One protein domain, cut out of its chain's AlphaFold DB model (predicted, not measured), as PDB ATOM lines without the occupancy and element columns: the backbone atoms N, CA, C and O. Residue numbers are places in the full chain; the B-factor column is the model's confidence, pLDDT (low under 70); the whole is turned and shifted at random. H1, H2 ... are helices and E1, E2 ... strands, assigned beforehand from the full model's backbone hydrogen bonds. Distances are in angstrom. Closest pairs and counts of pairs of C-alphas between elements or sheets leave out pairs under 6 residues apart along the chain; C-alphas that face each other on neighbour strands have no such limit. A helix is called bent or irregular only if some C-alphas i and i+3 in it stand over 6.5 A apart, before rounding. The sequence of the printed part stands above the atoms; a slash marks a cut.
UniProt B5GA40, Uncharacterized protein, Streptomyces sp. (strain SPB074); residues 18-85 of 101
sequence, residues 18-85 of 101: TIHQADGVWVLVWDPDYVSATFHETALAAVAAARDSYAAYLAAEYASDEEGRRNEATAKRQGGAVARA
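This is residues 18 to 85 of the 101 residues of an uncharacterized protein of Streptomyces sp. (strain SPB074) (UniProt B5GA40). A long helix, H1, is bent near its start; its short first arm, H1a, covers one face of a small sheet of three strands, and its long second arm, H1b, runs away from this head like a handle. The other face of the sheet is bare, and residues 65 to 85 of H1 stick out free. The printed part has 68 residues, with three named strands and then one named helix, in the order E1, E2, E3, H1; the sheet runs E1 - E2 - E3, all antiparallel, and the class is mixed, helices and strands. The whole is extended, with a radius of gyration of the C-alphas of 18.7 A and spans of 60 by 23 by 11 A, the arm H1b making the length.

Find C-alpha 18 at (-16.943, 39.422, -7.276); there E1 begins and runs through residues 18 to 22, 12.4 A from first to last C-alpha. After a tight link, E2 takes residues 25 to 30 over 16.5 A. A short link of 7 residues leads to E3, residues 38 to 40, 6.8 A long. After another tight link look for C-alpha 43 at (-26.173, 44.318, -2.352), where H1 begins, residues 43 to 85. By its hydrogen bonds it was assigned as one helix, but it is bent: C-alphas 52 and 55 are 7.1 A apart. Its arm H1a holds residues 43 to 52, 14.3 A long, and its arm H1b residues 55 to 85, 45.2 A long, ending at C-alpha 85 at (21.513, 9.656, -3.317).

Begin with the sheet, a meander, each strand the antiparallel neighbour of the one before. E1 and E2 form a hairpin at 153 degrees, with N 18 and O 29 within hydrogen-bond range at 2.8 A. E2 and E3 form a hairpin at 152 degrees, with N 26 and O 40 at 2.8 A. H1a is on the sheet at a height of 8.4 A, two layers, a helix on one face of a sheet. It lies over E2 and, only just, with 3 C-alphas, over E3, and runs along the strands, at 27 degrees to E2 on the local plane. The closest C-alphas of E2 and H1a are those of Trp 26 and Ala 43, 5.8 A apart. H1b stands at a steep tilt of 56 degrees to H1a and is not on the sheet; it is apart from E1 and E3. In both arms every O i to N i+4 pair is within hydrogen-bond range.

Look at Thr 42 and Ala 85 for the two C-alphas farthest apart, 60.6 A. Without residues 65 to 85, which stand free, the body spans 34 by 16 by 11 A. The printed part has no cut and no long link between named elements. The mean pLDDT of the printed part is 89.1, and residues 81 to 85 are under 70.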
ATOM      1  N   THR A  18     -15.725  39.312  -6.479       94.19
ATOM      2  CA  THR A  18     -16.943  39.422  -7.276       94.19
ATOM      3  C   THR A  18     -18.163  39.365  -6.370       94.19
ATOM      4  O   THR A  18     -18.328  38.437  -5.583       94.19
ATOM      5  N   ILE A  19     -19.049  40.348  -6.531       95.69
ATOM      6  CA  ILE A  19     -20.386  40.345  -5.944       95.69
ATOM      7  C   ILE A  19     -21.391  40.106  -7.068       95.69
ATOM      8  O   ILE A  19     -21.367  40.811  -8.078       95.69
ATOM      9  N   HIS A  20     -22.262  39.118  -6.903       95.19
ATOM     10  CA  HIS A  20     -23.328  38.806  -7.853       95.19
ATOM     11  C   HIS A  20     -24.600  38.390  -7.116       95.19
ATOM     12  O   HIS A  20     -24.553  38.054  -5.937       95.19
ATOM     13  N   GLN A  21     -25.743  38.437  -7.796       97.06
ATOM     14  CA  GLN A  21     -27.015  37.993  -7.235       97.06
ATOM     15  C   GLN A  21     -27.383  36.621  -7.811       97.06
ATOM     16  O   GLN A  21     -27.347  36.440  -9.028       97.06
ATOM     17  N   ALA A  22     -27.749  35.681  -6.944       94.06
ATOM     18  CA  ALA A  22     -28.229  34.347  -7.289       94.06
ATOM     19  C   ALA A  22     -29.435  34.006  -6.404       94.06
ATOM     20  O   ALA A  22     -29.378  34.178  -5.190       94.06
ATOM     21  N   ASP A  23     -30.545  33.583  -7.014       94.25
ATOM     22  CA  ASP A  23     -31.769  33.150  -6.314       94.25
ATOM     23  C   ASP A  23     -32.296  34.140  -5.255       94.25
ATOM     24  O   ASP A  23     -32.786  33.766  -4.194       94.25
ATOM     25  N   GLY A  24     -32.186  35.442  -5.542       92.94
ATOM     26  CA  GLY A  24     -32.623  36.509  -4.636       92.94
ATOM     27  C   GLY A  24     -31.617  36.876  -3.539       92.94
ATOM     28  O   GLY A  24     -31.840  37.857  -2.836       92.94
ATOM     29  N   VAL A  25     -30.488  36.174  -3.446       96.88
ATOM     30  CA  VAL A  25     -29.418  36.402  -2.468       96.88
ATOM     31  C   VAL A  25     -28.202  37.030  -3.152       96.88
ATOM     32  O   VAL A  25     -27.867  36.710  -4.290       96.88
ATOM     33  N   TRP A  26     -27.528  37.943  -2.462       97.62
ATOM     34  CA  TRP A  26     -26.276  38.552  -2.902       97.62
ATOM     35  C   TRP A  26     -25.086  37.759  -2.375       97.62
ATOM     36  O   TRP A  26     -24.926  37.589  -1.170       97.62
ATOM     37  N   VAL A  27     -24.241  37.290  -3.285       97.44
ATOM     38  CA  VAL A  27     -23.083  36.449  -2.992       97.44
ATOM     39  C   VAL A  27     -21.811  37.252  -3.211       97.44
ATOM     40  O   VAL A  27     -21.603  37.801  -4.293       97.44
ATOM     41  N   LEU A  28     -20.957  37.296  -2.193       96.25
ATOM     42  CA  LEU A  28     -19.588  37.797  -2.272       96.25
ATOM     43  C   LEU A  28     -18.631  36.608  -2.376       96.25
ATOM     44  O   LEU A  28     -18.646  35.733  -1.512       96.25
ATOM     45  N   VAL A  29     -17.775  36.620  -3.394       96.12
ATOM     46  CA  VAL A  29     -16.729  35.619  -3.632       96.12
ATOM     47  C   VAL A  29     -15.393  36.333  -3.819       96.12
ATOM     48  O   VAL A  29     -15.331  37.313  -4.564       96.12
ATOM     49  N   TRP A  30     -14.344  35.853  -3.153       94.31
ATOM     50  CA  TRP A  30     -12.970  36.332  -3.319       94.31
ATOM     51  C   TRP A  30     -12.243  35.525  -4.397       94.31
ATOM     52  O   TRP A  30     -12.533  34.344  -4.577       94.31
ATOM     53  N   ASP A  31     -11.334  36.175  -5.120       90.75
ATOM     54  CA  ASP A  31     -10.464  35.541  -6.109       90.75
ATOM     55  C   ASP A  31      -9.008  35.986  -5.881       90.75
ATOM     56  O   ASP A  31      -8.702  37.166  -6.093       90.75
ATOM     57  N   PRO A  32      -8.112  35.081  -5.447       90.50
ATOM     58  CA  PRO A  32      -8.357  33.664  -5.137       90.50
ATOM     59  C   PRO A  32      -9.273  33.436  -3.919       90.50
ATOM     60  O   PRO A  32      -9.493  34.328  -3.100       90.50
ATOM     61  N   ASP A  33      -9.795  32.222  -3.752       91.00
ATOM     62  CA  ASP A  33     -10.768  31.849  -2.713       91.00
ATOM     63  C   ASP A  33     -10.144  31.610  -1.322       91.00
ATOM     64  O   ASP A  33     -10.549  30.723  -0.572       91.00
ATOM     65  N   TYR A  34      -9.180  32.450  -0.929       90.50
ATOM     66  CA  TYR A  34      -8.509  32.379   0.376       90.50
ATOM     67  C   TYR A  34      -9.457  32.563   1.568       90.50
ATOM     68  O   TYR A  34      -9.151  32.152   2.688       90.50
ATOM     69  N   VAL A  35     -10.609  33.195   1.337       91.81
ATOM     70  CA  VAL A  35     -11.670  33.396   2.324       91.81
ATOM     71  C   VAL A  35     -12.980  32.883   1.745       91.81
ATOM     72  O   VAL A  35     -13.269  33.074   0.564       91.81
ATOM     73  N   SER A  36     -13.795  32.256   2.593       94.06
ATOM     74  CA  SER A  36     -15.080  31.691   2.188       94.06
ATOM     75  C   SER A  36     -16.021  32.733   1.582       94.06
ATOM     76  O   SER A  36     -16.086  33.882   2.027       94.06
ATOM     77  N   ALA A  37     -16.813  32.289   0.607       94.50
ATOM     78  CA  ALA A  37     -17.910  33.081   0.076       94.50
ATOM     79  C   ALA A  37     -18.947  33.397   1.166       94.50
ATOM     80  O   ALA A  37     -19.190  32.594   2.071       94.50
ATOM     81  N   THR A  38     -19.579  34.565   1.066       96.31
ATOM     82  CA  THR A  38     -20.610  35.010   2.016       96.31
ATOM     83  C   THR A  38     -21.889  35.421   1.296       96.31
ATOM     84  O   THR A  38     -21.857  35.836   0.137       96.31
ATOM     85  N   PHE A  39     -23.020  35.293   1.991       97.50
ATOM     86  CA  PHE A  39     -24.367  35.430   1.440       97.50
ATOM     87  C   PHE A  39     -25.136  36.504   2.200       97.50
ATOM     88  O   PHE A  39     -25.125  36.523   3.430       97.50
ATOM     89  N   HIS A  40     -25.811  37.385   1.467       96.56
ATOM     90  CA  HIS A  40     -26.417  38.595   2.011       96.56
ATOM     91  C   HIS A  40     -27.777  38.862   1.379       96.56
ATOM     92  O   HIS A  40     -27.978  38.639   0.189       96.56
ATOM     93  N   GLU A  41     -28.712  39.408   2.150       96.62
ATOM     94  CA  GLU A  41     -30.045  39.758   1.636       96.62
ATOM     95  C   GLU A  41     -30.011  40.960   0.680       96.62
ATOM     96  O   GLU A  41     -30.876  41.111  -0.179       96.62
ATOM     97  N   THR A  42     -29.002  41.830   0.803       97.56
ATOM     98  CA  THR A  42     -28.894  43.058   0.006       97.56
ATOM     99  C   THR A  42     -27.500  43.243  -0.582       97.56
ATOM    100  O   THR A  42     -26.494  42.848   0.009       97.56
ATOM    101  N   ALA A  43     -27.435  43.933  -1.725       95.56
ATOM    102  CA  ALA A  43     -26.173  44.318  -2.352       95.56
ATOM    103  C   ALA A  43     -25.299  45.151  -1.408       95.56
ATOM    104  O   ALA A  43     -24.086  44.971  -1.354       95.56
ATOM    105  N   LEU A  44     -25.920  46.055  -0.644       96.50
ATOM    106  CA  LEU A  44     -25.206  46.940   0.270       96.50
ATOM    107  C   LEU A  44     -24.536  46.149   1.403       96.50
ATOM    108  O   LEU A  44     -23.389  46.427   1.739       96.50
ATOM    109  N   ALA A  45     -25.226  45.141   1.944       96.44
ATOM    110  CA  ALA A  45     -24.659  44.239   2.942       96.44
ATOM    111  C   ALA A  45     -23.487  43.425   2.370       96.44
ATOM    112  O   ALA A  45     -22.448  43.334   3.017       96.44
ATOM    113  N   ALA A  46     -23.593  42.938   1.128       95.12
ATOM    114  CA  ALA A  46     -22.485  42.250   0.464       95.12
ATOM    115  C   ALA A  46     -21.259  43.161   0.258       95.12
ATOM    116  O   ALA A  46     -20.126  42.732   0.468       95.12
ATOM    117  N   VAL A  47     -21.468  44.432  -0.103       95.56
ATOM    118  CA  VAL A  47     -20.380  45.418  -0.235       95.56
ATOM    119  C   VAL A  47     -19.752  45.750   1.121       95.56
ATOM    120  O   VAL A  47     -18.529  45.841   1.220       95.56
ATOM    121  N   ALA A  48     -20.560  45.905   2.174       95.88
ATOM    122  CA  ALA A  48     -20.058  46.119   3.531       95.88
ATOM    123  C   ALA A  48     -19.217  44.924   4.002       95.88
ATOM    124  O   ALA A  48     -18.082  45.104   4.433       95.88
ATOM    125  N   ALA A  49     -19.711  43.703   3.791       94.69
ATOM    126  CA  ALA A  49     -18.973  42.486   4.101       94.69
ATOM    127  C   ALA A  49     -17.655  42.379   3.320       94.69
ATOM    128  O   ALA A  49     -16.648  41.954   3.883       94.69
ATOM    129  N   ALA A  50     -17.624  42.802   2.052       94.19
ATOM    130  CA  ALA A  50     -16.391  42.839   1.265       94.19
ATOM    131  C   ALA A  50     -15.361  43.795   1.873       94.19
ATOM    132  O   ALA A  50     -14.194  43.443   2.022       94.19
ATOM    133  N   ARG A  51     -15.798  44.989   2.281       94.56
ATOM    134  CA  ARG A  51     -14.931  45.958   2.958       94.56
ATOM    135  C   ARG A  51     -14.394  45.411   4.280       94.56
ATOM    136  O   ARG A  51     -13.199  45.535   4.540       94.56
ATOM    137  N   ASP A  52     -15.260  44.816   5.092       95.25
ATOM    138  CA  ASP A  52     -14.913  44.360   6.440       95.25
ATOM    139  C   ASP A  52     -14.008  43.117   6.415       95.25
ATOM    140  O   ASP A  52     -13.117  42.976   7.251       95.25
ATOM    141  N   SER A  53     -14.184  42.237   5.425       94.38
ATOM    142  CA  SER A  53     -13.388  41.009   5.280       94.38
ATOM    143  C   SER A  53     -12.098  41.179   4.470       94.38
ATOM    144  O   SER A  53     -11.258  40.281   4.487       94.38
ATOM    145  N   TYR A  54     -11.871  42.330   3.828       93.25
ATOM    146  CA  TYR A  54     -10.697  42.540   2.973       93.25
ATOM    147  C   TYR A  54      -9.360  42.375   3.711       93.25
ATOM    148  O   TYR A  54      -8.424  41.776   3.188       93.25
ATOM    149  N   ALA A  55      -9.262  42.849   4.956       92.12
ATOM    150  CA  ALA A  55      -8.044  42.681   5.751       92.12
ATOM    151  C   ALA A  55      -7.753  41.201   6.061       92.12
ATOM    152  O   ALA A  55      -6.595  40.785   6.066       92.12
ATOM    153  N   ALA A  56      -8.801  40.404   6.286       92.69
ATOM    154  CA  ALA A  56      -8.671  38.965   6.489       92.69
ATOM    155  C   ALA A  56      -8.252  38.254   5.194       92.69
ATOM    156  O   ALA A  56      -7.399  37.372   5.243       92.69
ATOM    157  N   TYR A  57      -8.786  38.684   4.046       94.00
ATOM    158  CA  TYR A  57      -8.358  38.205   2.731       94.00
ATOM    159  C   TYR A  57      -6.864  38.450   2.492       94.00
ATOM    160  O   TYR A  57      -6.140  37.502   2.201       94.00
ATOM    161  N   LEU A  58      -6.378  39.675   2.718       92.81
ATOM    162  CA  LEU A  58      -4.955  39.991   2.546       92.81
ATOM    163  C   LEU A  58      -4.065  39.167   3.484       92.81
ATOM    164  O   LEU A  58      -3.009  38.687   3.085       92.81
ATOM    165  N   ALA A  59      -4.484  38.972   4.737       92.44
ATOM    166  CA  ALA A  59      -3.744  38.129   5.672       92.44
ATOM    167  C   ALA A  59      -3.655  36.667   5.195       92.44
ATOM    168  O   ALA A  59      -2.602  36.043   5.332       92.44
ATOM    169  N   ALA A  60      -4.737  36.134   4.622       92.94
ATOM    170  CA  ALA A  60      -4.773  34.780   4.080       92.94
ATOM    171  C   ALA A  60      -3.924  34.642   2.802       92.94
ATOM    172  O   ALA A  60      -3.189  33.665   2.664       92.94
ATOM    173  N   GLU A  61      -3.945  35.647   1.924       91.69
ATOM    174  CA  GLU A  61      -3.075  35.730   0.743       91.69
ATOM    175  C   GLU A  61      -1.591  35.684   1.143       91.69
ATOM    176  O   GLU A  61      -0.844  34.824   0.676       91.69
ATOM    177  N   TYR A  62      -1.168  36.525   2.095       89.81
ATOM    178  CA  TYR A  62       0.220  36.524   2.571       89.81
ATOM    179  C   TYR A  62       0.643  35.196   3.211       89.81
ATOM    180  O   TYR A  62       1.788  34.765   3.042       89.81
ATOM    181  N   ALA A  63      -0.259  34.549   3.954       90.69
ATOM    182  CA  ALA A  63       0.008  33.246   4.554       90.69
ATOM    183  C   ALA A  63       0.194  32.157   3.482       90.69
ATOM    184  O   ALA A  63       1.139  31.369   3.573       90.69
ATOM    185  N   SER A  64      -0.653  32.160   2.448       89.00
ATOM    186  CA  SER A  64      -0.557  31.255   1.296       89.00
ATOM    187  C   SER A  64       0.777  31.417   0.560       89.00
ATOM    188  O   SER A  64       1.482  30.435   0.314       89.00
ATOM    189  N   ASP A  65       1.202  32.656   0.300       86.25
ATOM    190  CA  ASP A  65       2.488  32.946  -0.344       86.25
ATOM    191  C   ASP A  65       3.688  32.471   0.484       86.25
ATOM    192  O   ASP A  65       4.699  31.990  -0.045       86.25
ATOM    193  N   GLU A  66       3.621  32.627   1.807       84.25
ATOM    194  CA  GLU A  66       4.665  32.129   2.694       84.25
ATOM    195  C   GLU A  66       4.742  30.601   2.680       84.25
ATOM    196  O   GLU A  66       5.841  30.038   2.598       84.25
ATOM    197  N   GLU A  67       3.596  29.930   2.714       84.25
ATOM    198  CA  GLU A  67       3.525  28.479   2.612       84.25
ATOM    199  C   GLU A  67       4.041  27.980   1.258       84.25
ATOM    200  O   GLU A  67       4.870  27.066   1.223       84.25
ATOM    201  N   GLY A  68       3.682  28.643   0.157       82.94
ATOM    202  CA  GLY A  68       4.218  28.362  -1.175       82.94
ATOM    203  C   GLY A  68       5.749  28.408  -1.206       82.94
ATOM    204  O   GLY A  68       6.400  27.452  -1.641       82.94
ATOM    205  N   ARG A  69       6.350  29.462  -0.638       84.44
ATOM    206  CA  ARG A  69       7.817  29.593  -0.534       84.44
ATOM    207  C   ARG A  69       8.450  28.503   0.332       84.44
ATOM    208  O   ARG A  69       9.521  27.986  -0.005       84.44
ATOM    209  N   ARG A  70       7.819  28.129   1.451       80.56
ATOM    210  CA  ARG A  70       8.299  27.046   2.333       80.56
ATOM    211  C   ARG A  70       8.238  25.685   1.639       80.56
ATOM    212  O   ARG A  70       9.196  24.906   1.726       80.56
ATOM    213  N   ASN A  71       7.152  25.417   0.921       83.75
ATOM    214  CA  ASN A  71       6.951  24.185   0.167       83.75
ATOM    215  C   ASN A  71       7.974  24.066  -0.964       83.75
ATOM    216  O   ASN A  71       8.624  23.027  -1.096       83.75
ATOM    217  N   GLU A  72       8.229  25.150  -1.701       84.88
ATOM    218  CA  GLU A  72       9.257  25.186  -2.742       84.88
ATOM    219  C   GLU A  72      10.665  24.939  -2.171       84.88
ATOM    220  O   GLU A  72      11.437  24.137  -2.707       84.88
ATOM    221  N   ALA A  73      11.010  25.579  -1.049       81.50
ATOM    222  CA  ALA A  73      12.297  25.365  -0.388       81.50
ATOM    223  C   ALA A  73      12.478  23.904   0.055       81.50
ATOM    224  O   ALA A  73      13.568  23.337  -0.081       81.50
ATOM    225  N   THR A  74      11.413  23.276   0.552       83.88
ATOM    226  CA  THR A  74      11.412  21.864   0.953       83.88
ATOM    227  C   THR A  74      11.549  20.941  -0.254       83.88
ATOM    228  O   THR A  74      12.401  20.050  -0.239       83.88
ATOM    229  N   ALA A  75      10.810  21.201  -1.334       81.50
ATOM    230  CA  ALA A  75      10.901  20.447  -2.581       81.50
ATOM    231  C   ALA A  75      12.319  20.507  -3.180       81.50
ATOM    232  O   ALA A  75      12.884  19.474  -3.541       81.50
ATOM    233  N   LYS A  76      12.959  21.686  -3.193       82.25
ATOM    234  CA  LYS A  76      14.359  21.845  -3.635       82.25
ATOM    235  C   LYS A  76      15.333  21.035  -2.777       82.25
ATOM    236  O   LYS A  76      16.246  20.401  -3.308       82.25
ATOM    237  N   ARG A  77      15.146  21.017  -1.450       75.62
ATOM    238  CA  ARG A  77      15.976  20.217  -0.529       75.62
ATOM    239  C   ARG A  77      15.807  18.719  -0.772       75.62
ATOM    240  O   ARG A  77      16.813  18.014  -0.837       75.62
ATOM    241  N   GLN A  78      14.571  18.250  -0.937       75.44
ATOM    242  CA  GLN A  78      14.275  16.850  -1.243       75.44
ATOM    243  C   GLN A  78      14.859  16.448  -2.602       75.44
ATOM    244  O   GLN A  78      15.595  15.467  -2.672       75.44
ATOM    245  N   GLY A  79      14.658  17.252  -3.650       73.44
ATOM    246  CA  GLY A  79      15.256  17.023  -4.968       73.44
ATOM    247  C   GLY A  79      16.787  16.976  -4.926       73.44
ATOM    248  O   GLY A  79      17.398  16.074  -5.493       73.44
ATOM    249  N   GLY A  80      17.428  17.878  -4.176       75.69
ATOM    250  CA  GLY A  80      18.880  17.866  -3.975       75.69
ATOM    251  C   GLY A  80      19.390  16.685  -3.135       75.69
ATOM    252  O   GLY A  80      20.531  16.254  -3.309       75.69
ATOM    253  N   ALA A  81      18.585  16.151  -2.214       68.81
ATOM    254  CA  ALA A  81      18.907  14.936  -1.466       68.81
ATOM    255  C   ALA A  81      18.776  13.686  -2.350       68.81
ATOM    256  O   ALA A  81      19.698  12.874  -2.386       68.81
ATOM    257  N   VAL A  82      17.695  13.581  -3.129       67.75
ATOM    258  CA  VAL A  82      17.474  12.495  -4.095       67.75
ATOM    259  C   VAL A  82      18.560  12.498  -5.170       67.75
ATOM    260  O   VAL A  82      19.184  11.468  -5.403       67.75
ATOM    261  N   ALA A  83      18.884  13.651  -5.759       69.31
ATOM    262  CA  ALA A  83      19.960  13.763  -6.743       69.31
ATOM    263  C   ALA A  83      21.323  13.333  -6.171       69.31
ATOM    264  O   ALA A  83      22.108  12.693  -6.867       69.31
ATOM    265  N   ARG A  84      21.605  13.633  -4.895       60.28
ATOM    266  CA  ARG A  84      22.821  13.162  -4.211       60.28
ATOM    267  C   ARG A  84      22.802  11.661  -3.933       60.28
ATOM    268  O   ARG A  84      23.835  11.027  -4.108       60.28
ATOM    269  N   ALA A  85      21.661  11.093  -3.546       64.69
ATOM    270  CA  ALA A  85      21.513   9.656  -3.317       64.69
ATOM    271  C   ALA A  85      21.635   8.841  -4.615       64.69
ATOM    272  O   ALA A  85      22.288   7.806  -4.622       64.69
TER     273      ALA A  85